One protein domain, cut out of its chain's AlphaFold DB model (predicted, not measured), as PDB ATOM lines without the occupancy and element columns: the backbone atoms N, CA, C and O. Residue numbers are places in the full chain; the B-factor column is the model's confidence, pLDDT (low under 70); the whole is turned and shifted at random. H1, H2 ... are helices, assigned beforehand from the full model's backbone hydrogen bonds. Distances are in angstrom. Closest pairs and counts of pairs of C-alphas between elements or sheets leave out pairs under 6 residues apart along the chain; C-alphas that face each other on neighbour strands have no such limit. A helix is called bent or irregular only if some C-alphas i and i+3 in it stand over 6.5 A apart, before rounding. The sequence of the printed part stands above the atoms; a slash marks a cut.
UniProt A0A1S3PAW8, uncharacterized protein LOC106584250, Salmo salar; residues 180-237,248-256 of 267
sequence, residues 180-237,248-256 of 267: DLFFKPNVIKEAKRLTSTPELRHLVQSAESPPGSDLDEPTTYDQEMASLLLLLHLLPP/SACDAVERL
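Overview. This is residues 180 to 237 and 248 to 256 of the 267 residues of the protein "uncharacterized protein LOC106584250" of Salmo salar (UniProt A0A1S3PAW8). What does the model look like at first sight? A loose helical hairpin, H1 and H2, open at one end, has H3 packed across both its arms, while short H4 packs on part of H3, away from H1 and H2. Residues 212 to 218, in the long loop between H2 and H3, stick out from the helices. What is it made of, and how large is it? The printed part has 67 residues with four named helices, H1, H2, H3 and H4 in chain order, and no named strand: the class is all helix. It is compact, with a radius of gyration of the C-alphas of 11.6 A, and spans 36 by 29 by 21 A.

Arrangement. Which helix touches most others? H3, residues 223 to 234, is the hub and touches H1, residues 180 to 191, H2, residues 198 to 208, and H4, residues 249 to 254. The helix packing is mostly crossed, with one of the four touching pairs at a shallow tilt. How does H3 stand to H2 and H1? Its closest C-alphas to H2 are those of Gln 223 and Ala 207, 4.4 A apart, at a steep tilt of 47 degrees, opposite ways. To H1 they are those of Ser 227 and Lys 184, 6.3 A apart, at a steep tilt of 49 degrees, the same way. What of the other pairs? H1 and H2 form a helical hairpin at a shallow tilt of 21 degrees; H1 touches H2 with residues 188 to 191 alone, closest at the C-alphas of Ile 188 and Val 204, 6.3 A apart. H3 touches H4 with residues 229 to 233 alone, closest at the C-alphas of Leu 229 and Ala 249, 5.8 A apart, at a steep tilt of 59 degrees, opposite ways. H4 is apart from H1 and H2. What do the backbones show? Every O i to N i+4 pair is within hydrogen-bond range in H2 and H4, against 5 of 8 in H1 and 5 of 8 in H3.

Along the chain. Where does H3 run? It is 17.1 A long, from C-alpha 223 at (372.001, 362.387, 469.661) to C-alpha 234 at (371.790, 362.820, 452.523). Where are the others? H1, 15.8 A long, begins at C-alpha 180, (376.769, 371.753, 466.590), and is irregular: C-alphas 181 and 184 are 7.2 A apart. H2 is 15.6 A long; H4, 9.0 A long, ends at C-alpha 254, (376.390, 346.751, 462.116).

Size, cuts and confidence. How far does it reach, and is it cut? The C-alphas of Asp 216 and Pro 237, the two farthest apart, are 36.2 A apart. Residues 238 to 247 are not printed, within the link across the cut from H3 to H4; C-alphas 237 and 248 are 11.5 A apart. Which links are long, and where is confidence low? The link from H2 to H3 is long, with 14 residues, and that from H1 to H2 is short. The mean pLDDT of the printed part is 80.4, and residues 210 to 221, 237 and 255 to 256 are under 70.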
ATOM      1  N   ASP A 180     377.965 371.325 465.860       88.25
ATOM      2  CA  ASP A 180     376.769 371.753 466.590       88.25
ATOM      3  C   ASP A 180     376.188 373.069 466.068       88.25
ATOM      4  O   ASP A 180     374.973 373.242 466.000       88.25
ATOM      5  N   LEU A 181     377.053 373.999 465.649       88.38
ATOM      6  CA  LEU A 181     376.638 375.344 465.241       88.38
ATOM      7  C   LEU A 181     376.027 375.395 463.839       88.38
ATOM      8  O   LEU A 181     375.179 376.242 463.563       88.38
ATOM      9  N   PHE A 182     376.499 374.547 462.923       89.50
ATOM     10  CA  PHE A 182     376.162 374.662 461.507       89.50
ATOM     11  C   PHE A 182     375.746 373.334 460.890       89.50
ATOM     12  O   PHE A 182     374.712 373.279 460.228       89.50
ATOM     13  N   PHE A 183     376.528 372.267 461.048       90.81
ATOM     14  CA  PHE A 183     376.261 371.036 460.304       90.81
ATOM     15  C   PHE A 183     375.058 370.277 460.854       90.81
ATOM     16  O   PHE A 183     374.112 370.060 460.103       90.81
ATOM     17  N   LYS A 184     375.043 369.940 462.144       92.00
ATOM     18  CA  LYS A 184     373.984 369.148 462.783       92.00
ATOM     19  C   LYS A 184     372.579 369.744 462.575       92.00
ATOM     20  O   LYS A 184     371.728 369.026 462.045       92.00
ATOM     21  N   PRO A 185     372.318 371.050 462.817       91.81
ATOM     22  CA  PRO A 185     370.999 371.636 462.551       91.81
ATOM     23  C   PRO A 185     370.589 371.564 461.073       91.81
ATOM     24  O   PRO A 185     369.428 371.309 460.752       91.81
ATOM     25  N   ASN A 186     371.539 371.768 460.154       92.75
ATOM     26  CA  ASN A 186     371.266 371.695 458.718       92.75
ATOM     27  C   ASN A 186     371.029 370.253 458.250       92.75
ATOM     28  O   ASN A 186     370.150 370.031 457.422       92.75
ATOM     29  N   VAL A 187     371.755 369.275 458.794       93.56
ATOM     30  CA  VAL A 187     371.552 367.847 458.511       93.56
ATOM     31  C   VAL A 187     370.146 367.424 458.912       93.56
ATOM     32  O   VAL A 187     369.422 366.872 458.088       93.56
ATOM     33  N   ILE A 188     369.724 367.751 460.135       92.94
ATOM     34  CA  ILE A 188     368.377 367.443 460.630       92.94
ATOM     35  C   ILE A 188     367.314 368.117 459.749       92.94
ATOM     36  O   ILE A 188     366.355 367.477 459.312       92.94
ATOM     37  N   LYS A 189     367.505 369.400 459.421       93.62
ATOM     38  CA  LYS A 189     366.593 370.159 458.556       93.62
ATOM     39  C   LYS A 189     366.449 369.551 457.160       93.62
ATOM     40  O   LYS A 189     365.330 369.468 456.657       93.62
ATOM     41  N   GLU A 190     367.548 369.166 456.516       92.94
ATOM     42  CA  GLU A 190     367.495 368.550 455.186       92.94
ATOM     43  C   GLU A 190     366.938 367.120 455.251       92.94
ATOM     44  O   GLU A 190     366.154 366.739 454.385       92.94
ATOM     45  N   ALA A 191     367.240 366.356 456.305       91.81
ATOM     46  CA  ALA A 191     366.683 365.019 456.508       91.81
ATOM     47  C   ALA A 191     365.149 365.036 456.616       91.81
ATOM     48  O   ALA A 191     364.483 364.202 456.009       91.81
ATOM     49  N   LYS A 192     364.573 366.039 457.295       92.50
ATOM     50  CA  LYS A 192     363.114 366.237 457.397       92.50
ATOM     51  C   LYS A 192     362.405 366.457 456.055       92.50
ATOM     52  O   LYS A 192     361.188 366.317 455.987       92.50
ATOM     53  N   ARG A 193     363.136 366.825 454.998       91.81
ATOM     54  CA  ARG A 193     362.582 367.030 453.647       91.81
ATOM     55  C   ARG A 193     362.550 365.756 452.809       91.81
ATOM     56  O   ARG A 193     361.958 365.766 451.733       91.81
ATOM     57  N   LEU A 194     363.217 364.695 453.256       88.88
ATOM     58  CA  LEU A 194     363.201 363.411 452.571       88.88
ATOM     59  C   LEU A 194     361.851 362.713 452.768       88.88
ATOM     60  O   LEU A 194     361.089 363.025 453.685       88.88
ATOM     61  N   THR A 195     361.569 361.730 451.914       88.44
ATOM     62  CA  THR A 195     360.409 360.853 452.083       88.44
ATOM     63  C   THR A 195     360.460 360.191 453.456       88.44
ATOM     64  O   THR A 195     361.435 359.523 453.798       88.44
ATOM     65  N   SER A 196     359.405 360.391 454.241       87.06
ATOM     66  CA  SER A 196     359.349 359.922 455.621       87.06
ATOM     67  C   SER A 196     359.244 358.396 455.682       87.06
ATOM     68  O   SER A 196     358.250 357.825 455.236       87.06
ATOM     69  N   THR A 197     360.252 357.743 456.265       88.00
ATOM     70  CA  THR A 197     360.207 356.324 456.658       88.00
ATOM     71  C   THR A 197     360.211 356.207 458.190       88.00
ATOM     72  O   THR A 197     360.604 357.165 458.866       88.00
ATOM     73  N   PRO A 198     359.742 355.089 458.775       86.56
ATOM     74  CA  PRO A 198     359.791 354.872 460.225       86.56
ATOM     75  C   PRO A 198     361.194 355.048 460.819       86.56
ATOM     76  O   PRO A 198     361.351 355.721 461.835       86.56
ATOM     77  N   GLU A 199     362.211 354.530 460.135       85.62
ATOM     78  CA  GLU A 199     363.613 354.571 460.559       85.62
ATOM     79  C   GLU A 199     364.143 356.007 460.532       85.62
ATOM     80  O   GLU A 199     364.758 356.475 461.489       85.62
ATOM     81  N   LEU A 200     363.844 356.745 459.456       88.88
ATOM     82  CA  LEU A 200     364.237 358.145 459.329       88.88
ATOM     83  C   LEU A 200     363.571 359.015 460.404       88.88
ATOM     84  O   LEU A 200     364.219 359.898 460.961       88.88
ATOM     85  N   ARG A 201     362.290 358.767 460.715       89.62
ATOM     86  CA  ARG A 201     361.575 359.485 461.783       89.62
ATOM     87  C   ARG A 201     362.222 359.258 463.142       89.62
ATOM     88  O   ARG A 201     362.439 360.230 463.858       89.62
ATOM     89  N   HIS A 202     362.568 358.011 463.454       88.69
ATOM     90  CA  HIS A 202     363.251 357.670 464.697       88.69
ATOM     91  C   HIS A 202     364.614 358.373 464.797       88.69
ATOM     92  O   HIS A 202     364.890 359.038 465.789       88.69
ATOM     93  N   LEU A 203     365.434 358.333 463.736       89.31
ATOM     94  CA  LEU A 203     366.731 359.023 463.714       89.31
ATOM     95  C   LEU A 203     366.604 360.544 463.886       89.31
ATOM     96  O   LEU A 203     367.386 361.142 464.620       89.31
ATOM     97  N   VAL A 204     365.621 361.179 463.238       91.12
ATOM     98  CA  VAL A 204     365.361 362.618 463.409       91.12
ATOM     99  C   VAL A 204     364.959 362.934 464.850       91.12
ATOM    100  O   VAL A 204     365.469 363.896 465.417       91.12
ATOM    101  N   GLN A 205     364.095 362.119 465.457       90.00
ATOM    102  CA  GLN A 205     363.668 362.306 466.843       90.00
ATOM    103  C   GLN A 205     364.836 362.150 467.827       90.00
ATOM    104  O   GLN A 205     365.032 363.017 468.679       90.00
ATOM    105  N   SER A 206     365.658 361.108 467.681       88.75
ATOM    106  CA  SER A 206     366.853 360.914 468.514       88.75
ATOM    107  C   SER A 206     367.864 362.055 468.343       88.75
ATOM    108  O   SER A 206     368.439 362.518 469.323       88.75
ATOM    109  N   ALA A 207     368.041 362.579 467.125       89.06
ATOM    110  CA  ALA A 207     368.944 363.702 466.853       89.06
ATOM    111  C   ALA A 207     368.462 365.047 467.442       89.06
ATOM    112  O   ALA A 207     369.276 365.931 467.725       89.06
ATOM    113  N   GLU A 208     367.155 365.223 467.639       88.69
ATOM    114  CA  GLU A 208     366.555 366.433 468.226       88.69
ATOM    115  C   GLU A 208     366.286 366.321 469.730       88.69
ATOM    116  O   GLU A 208     365.890 367.308 470.352       88.69
ATOM    117  N   SER A 209     366.509 365.146 470.319       81.00
ATOM    118  CA  SER A 209     366.249 364.917 471.738       81.00
ATOM    119  C   SER A 209     367.148 365.811 472.606       81.00
ATOM    120  O   SER A 209     368.346 365.935 472.323       81.00
ATOM    121  N   PRO A 210     366.596 366.481 473.637       69.06
ATOM    122  CA  PRO A 210     367.381 367.334 474.516       69.06
ATOM    123  C   PRO A 210     368.395 366.503 475.322       69.06
ATOM    124  O   PRO A 210     368.100 365.368 475.703       69.06
ATOM    125  N   PRO A 211     369.590 367.052 475.607       59.88
ATOM    126  CA  PRO A 211     370.612 366.336 476.362       59.88
ATOM    127  C   PRO A 211     370.092 366.003 477.768       59.88
ATOM    128  O   PRO A 211     369.771 366.904 478.541       59.88
ATOM    129  N   GLY A 212     370.004 364.707 478.085       57.16
ATOM    130  CA  GLY A 212     369.563 364.210 479.392       57.16
ATOM    131  C   GLY A 212     368.073 363.879 479.519       57.16
ATOM    132  O   GLY A 212     367.604 363.719 480.642       57.16
ATOM    133  N   SER A 213     367.308 363.764 478.422       53.62
ATOM    134  CA  SER A 213     366.006 363.089 478.506       53.62
ATOM    135  C   SER A 213     366.220 361.578 478.605       53.62
ATOM    136  O   SER A 213     366.170 360.873 477.597       53.62
ATOM    137  N   ASP A 214     366.461 361.092 479.821       48.22
ATOM    138  CA  ASP A 214     366.308 359.683 480.195       48.22
ATOM    139  C   ASP A 214     364.811 359.324 480.142       48.22
ATOM    140  O   ASP A 214     364.152 359.113 481.156       48.22
ATOM    141  N   LEU A 215     364.220 359.358 478.946       48.88
ATOM    142  CA  LEU A 215     362.959 358.674 478.711       48.88
ATOM    143  C   LEU A 215     363.329 357.212 478.482       48.88
ATOM    144  O   LEU A 215     364.094 356.923 477.570       48.88
ATOM    145  N   ASP A 216     362.791 356.337 479.330       46.28
ATOM    146  CA  ASP A 216     362.980 354.880 479.441       46.28
ATOM    147  C   ASP A 216     362.770 354.046 478.150       46.28
ATOM    148  O   ASP A 216     362.630 352.823 478.210       46.28
ATOM    149  N   GLU A 217     362.759 354.653 476.962       49.53
ATOM    150  CA  GLU A 217     362.999 353.927 475.723       49.53
ATOM    151  C   GLU A 217     364.509 353.862 475.475       49.53
ATOM    152  O   GLU A 217     365.163 354.903 475.397       49.53
ATOM    153  N   PRO A 218     365.097 352.668 475.292       47.06
ATOM    154  CA  PRO A 218     366.454 352.551 474.790       47.06
ATOM    155  C   PRO A 218     366.462 353.032 473.335       47.06
ATOM    156  O   PRO A 218     366.456 352.228 472.402       47.06
ATOM    157  N   THR A 219     366.461 354.349 473.111       53.19
ATOM    158  CA  THR A 219     366.808 354.900 471.807       53.19
ATOM    159  C   THR A 219     368.183 354.343 471.489       53.19
ATOM    160  O   THR A 219     369.151 354.605 472.198       53.19
ATOM    161  N   THR A 220     368.257 353.514 470.448       59.97
ATOM    162  CA  THR A 220     369.441 352.714 470.102       59.97
ATOM    163  C   THR A 220     370.693 353.571 469.857       59.97
ATOM    164  O   THR A 220     371.805 353.048 469.828       59.97
ATOM    165  N   TYR A 221     370.525 354.887 469.690       68.75
ATOM    166  CA  TYR A 221     371.566 355.836 469.322       68.75
ATOM    167  C   TYR A 221     371.490 357.095 470.183       68.75
ATOM    168  O   TYR A 221     370.403 357.633 470.403       68.75
ATOM    169  N   ASP A 222     372.652 357.600 470.600       79.56
ATOM    170  CA  ASP A 222     372.749 358.946 471.159       79.56
ATOM    171  C   ASP A 222     372.498 360.017 470.079       79.56
ATOM    172  O   ASP A 222     372.436 359.747 468.872       79.56
ATOM    173  N   GLN A 223     372.334 361.260 470.526       85.06
ATOM    174  CA  GLN A 223     372.001 362.387 469.661       85.06
ATOM    175  C   GLN A 223     373.029 362.603 468.534       85.06
ATOM    176  O   GLN A 223     372.666 362.973 467.409       85.06
ATOM    177  N   GLU A 224     374.314 362.382 468.822       84.62
ATOM    178  CA  GLU A 224     375.400 362.589 467.864       84.62
ATOM    179  C   GLU A 224     375.430 361.494 466.810       84.62
ATOM    180  O   GLU A 224     375.487 361.777 465.611       84.62
ATOM    181  N   MET A 225     375.309 360.243 467.241       84.94
ATOM    182  CA  MET A 225     375.257 359.092 466.360       84.94
ATOM    183  C   MET A 225     374.034 359.162 465.452       84.94
ATOM    184  O   MET A 225     374.162 358.975 464.243       84.94
ATOM    185  N   ALA A 226     372.866 359.520 465.989       88.44
ATOM    186  CA  ALA A 226     371.670 359.736 465.184       88.44
ATOM    187  C   ALA A 226     371.901 360.820 464.115       88.44
ATOM    188  O   ALA A 226     371.618 360.605 462.935       88.44
ATOM    189  N   SER A 227     372.508 361.949 464.495       90.19
ATOM    190  CA  SER A 227     372.836 363.046 463.572       90.19
ATOM    191  C   SER A 227     373.832 362.628 462.481       90.19
ATOM    192  O   SER A 227     373.694 363.030 461.323       90.19
ATOM    193  N   LEU A 228     374.817 361.788 462.812       89.50
ATOM    194  CA  LEU A 228     375.763 361.223 461.845       89.50
ATOM    195  C   LEU A 228     375.100 360.195 460.919       89.50
ATOM    196  O   LEU A 228     375.359 360.201 459.717       89.50
ATOM    197  N   LEU A 229     374.205 359.347 461.428       88.94
ATOM    198  CA  LEU A 229     373.452 358.392 460.609       88.94
ATOM    199  C   LEU A 229     372.506 359.107 459.633       88.94
ATOM    200  O   LEU A 229     372.357 358.666 458.494       88.94
ATOM    201  N   LEU A 230     371.946 360.264 460.003       91.19
ATOM    202  CA  LEU A 230     371.172 361.101 459.079       91.19
ATOM    203  C   LEU A 230     371.997 361.578 457.874       91.19
ATOM    204  O   LEU A 230     371.455 361.669 456.768       91.19
ATOM    205  N   LEU A 231     373.309 361.819 458.031       89.81
ATOM    206  CA  LEU A 231     374.171 362.144 456.888       89.81
ATOM    207  C   LEU A 231     374.148 361.037 455.844       89.81
ATOM    208  O   LEU A 231     374.136 361.352 454.653       89.81
ATOM    209  N   LEU A 232     374.093 359.765 456.262       87.62
ATOM    210  CA  LEU A 232     374.019 358.654 455.322       87.62
ATOM    211  C   LEU A 232     372.826 358.836 454.405       87.62
ATOM    212  O   LEU A 232     373.016 358.711 453.210       87.62
ATOM    213  N   HIS A 233     371.651 359.249 454.879       85.31
ATOM    214  CA  HIS A 233     370.493 359.491 454.011       85.31
ATOM    215  C   HIS A 233     370.720 360.627 452.998       85.31
ATOM    216  O   HIS A 233     370.260 360.521 451.860       85.31
ATOM    217  N   LEU A 234     371.513 361.640 453.351       87.75
ATOM    218  CA  LEU A 234     371.790 362.820 452.523       87.75
ATOM    219  C   LEU A 234     372.928 362.637 451.507       87.75
ATOM    220  O   LEU A 234     373.033 363.420 450.561       87.75
ATOM    221  N   LEU A 235     373.785 361.622 451.669       83.56
ATOM    222  CA  LEU A 235     374.890 361.390 450.735       83.56
ATOM    223  C   LEU A 235     374.380 361.082 449.311       83.56
ATOM    224  O   LEU A 235     373.409 360.337 449.146       83.56
ATOM    225  N   PRO A 236     375.033 361.592 448.255       73.81
ATOM    226  CA  PRO A 236     374.702 361.194 446.893       73.81
ATOM    227  C   PRO A 236     374.989 359.695 446.678       73.81
ATOM    228  O   PRO A 236     375.818 359.119 447.389       73.81
ATOM    229  N   PRO A 237     374.336 359.045 445.699       67.19
ATOM    230  CA  PRO A 237     374.667 357.672 445.340       67.19
ATOM    231  C   PRO A 237     376.143 357.564 444.914       67.19
ATOM    232  O   PRO A 237     376.681 358.507 444.318       67.19
ATOM    233  N   SER A 248     372.692 351.240 453.914       80.38
ATOM    234  CA  SER A 248     371.590 351.751 454.727       80.38
ATOM    235  C   SER A 248     372.108 352.211 456.093       80.38
ATOM    236  O   SER A 248     373.198 351.823 456.515       80.38
ATOM    237  N   ALA A 249     371.339 353.039 456.805       79.44
ATOM    238  CA  ALA A 249     371.692 353.397 458.180       79.44
ATOM    239  C   ALA A 249     371.767 352.151 459.084       79.44
ATOM    240  O   ALA A 249     372.667 352.065 459.909       79.44
ATOM    241  N   CYS A 250     370.895 351.159 458.870       76.06
ATOM    242  CA  CYS A 250     370.908 349.887 459.596       76.06
ATOM    243  C   CYS A 250     372.193 349.086 459.336       76.06
ATOM    244  O   CYS A 250     372.892 348.732 460.281       76.06
ATOM    245  N   ASP A 251     372.568 348.885 458.069       78.31
ATOM    246  CA  ASP A 251     373.803 348.163 457.720       78.31
ATOM    247  C   ASP A 251     375.052 348.907 458.212       78.31
ATOM    248  O   ASP A 251     376.071 348.304 458.545       78.31
ATOM    249  N   ALA A 252     375.006 350.245 458.212       79.94
ATOM    250  CA  ALA A 252     376.104 351.055 458.711       79.94
ATOM    251  C   ALA A 252     376.313 350.831 460.207       79.94
ATOM    252  O   ALA A 252     377.461 350.724 460.625       79.94
ATOM    253  N   VAL A 253     375.230 350.699 460.978       75.31
ATOM    254  CA  VAL A 253     375.281 350.425 462.419       75.31
ATOM    255  C   VAL A 253     375.976 349.101 462.715       75.31
ATOM    256  O   VAL A 253     376.834 349.066 463.590       75.31
ATOM    257  N   GLU A 254     375.701 348.043 461.953       72.81
ATOM    258  CA  GLU A 254     376.390 346.751 462.116       72.81
ATOM    259  C   GLU A 254     377.896 346.832 461.829       72.81
ATOM    260  O   GLU A 254     378.682 346.025 462.322       72.81
ATOM    261  N   ARG A 255     378.311 347.820 461.030       69.56
ATOM    262  CA  ARG A 255     379.715 348.078 460.688       69.56
ATOM    263  C   ARG A 255     380.359 349.154 461.560       69.56
ATOM    264  O   ARG A 255     381.536 349.461 461.354       69.56
ATOM    265  N   LEU A 256     379.625 349.743 462.506       66.56
ATOM    266  CA  LEU A 256     380.199 350.691 463.452       66.56
ATOM    267  C   LEU A 256     381.105 349.942 464.426       66.56
ATOM    268  O   LEU A 256     380.694 349.011 465.115       66.56
TER     269      LEU A 256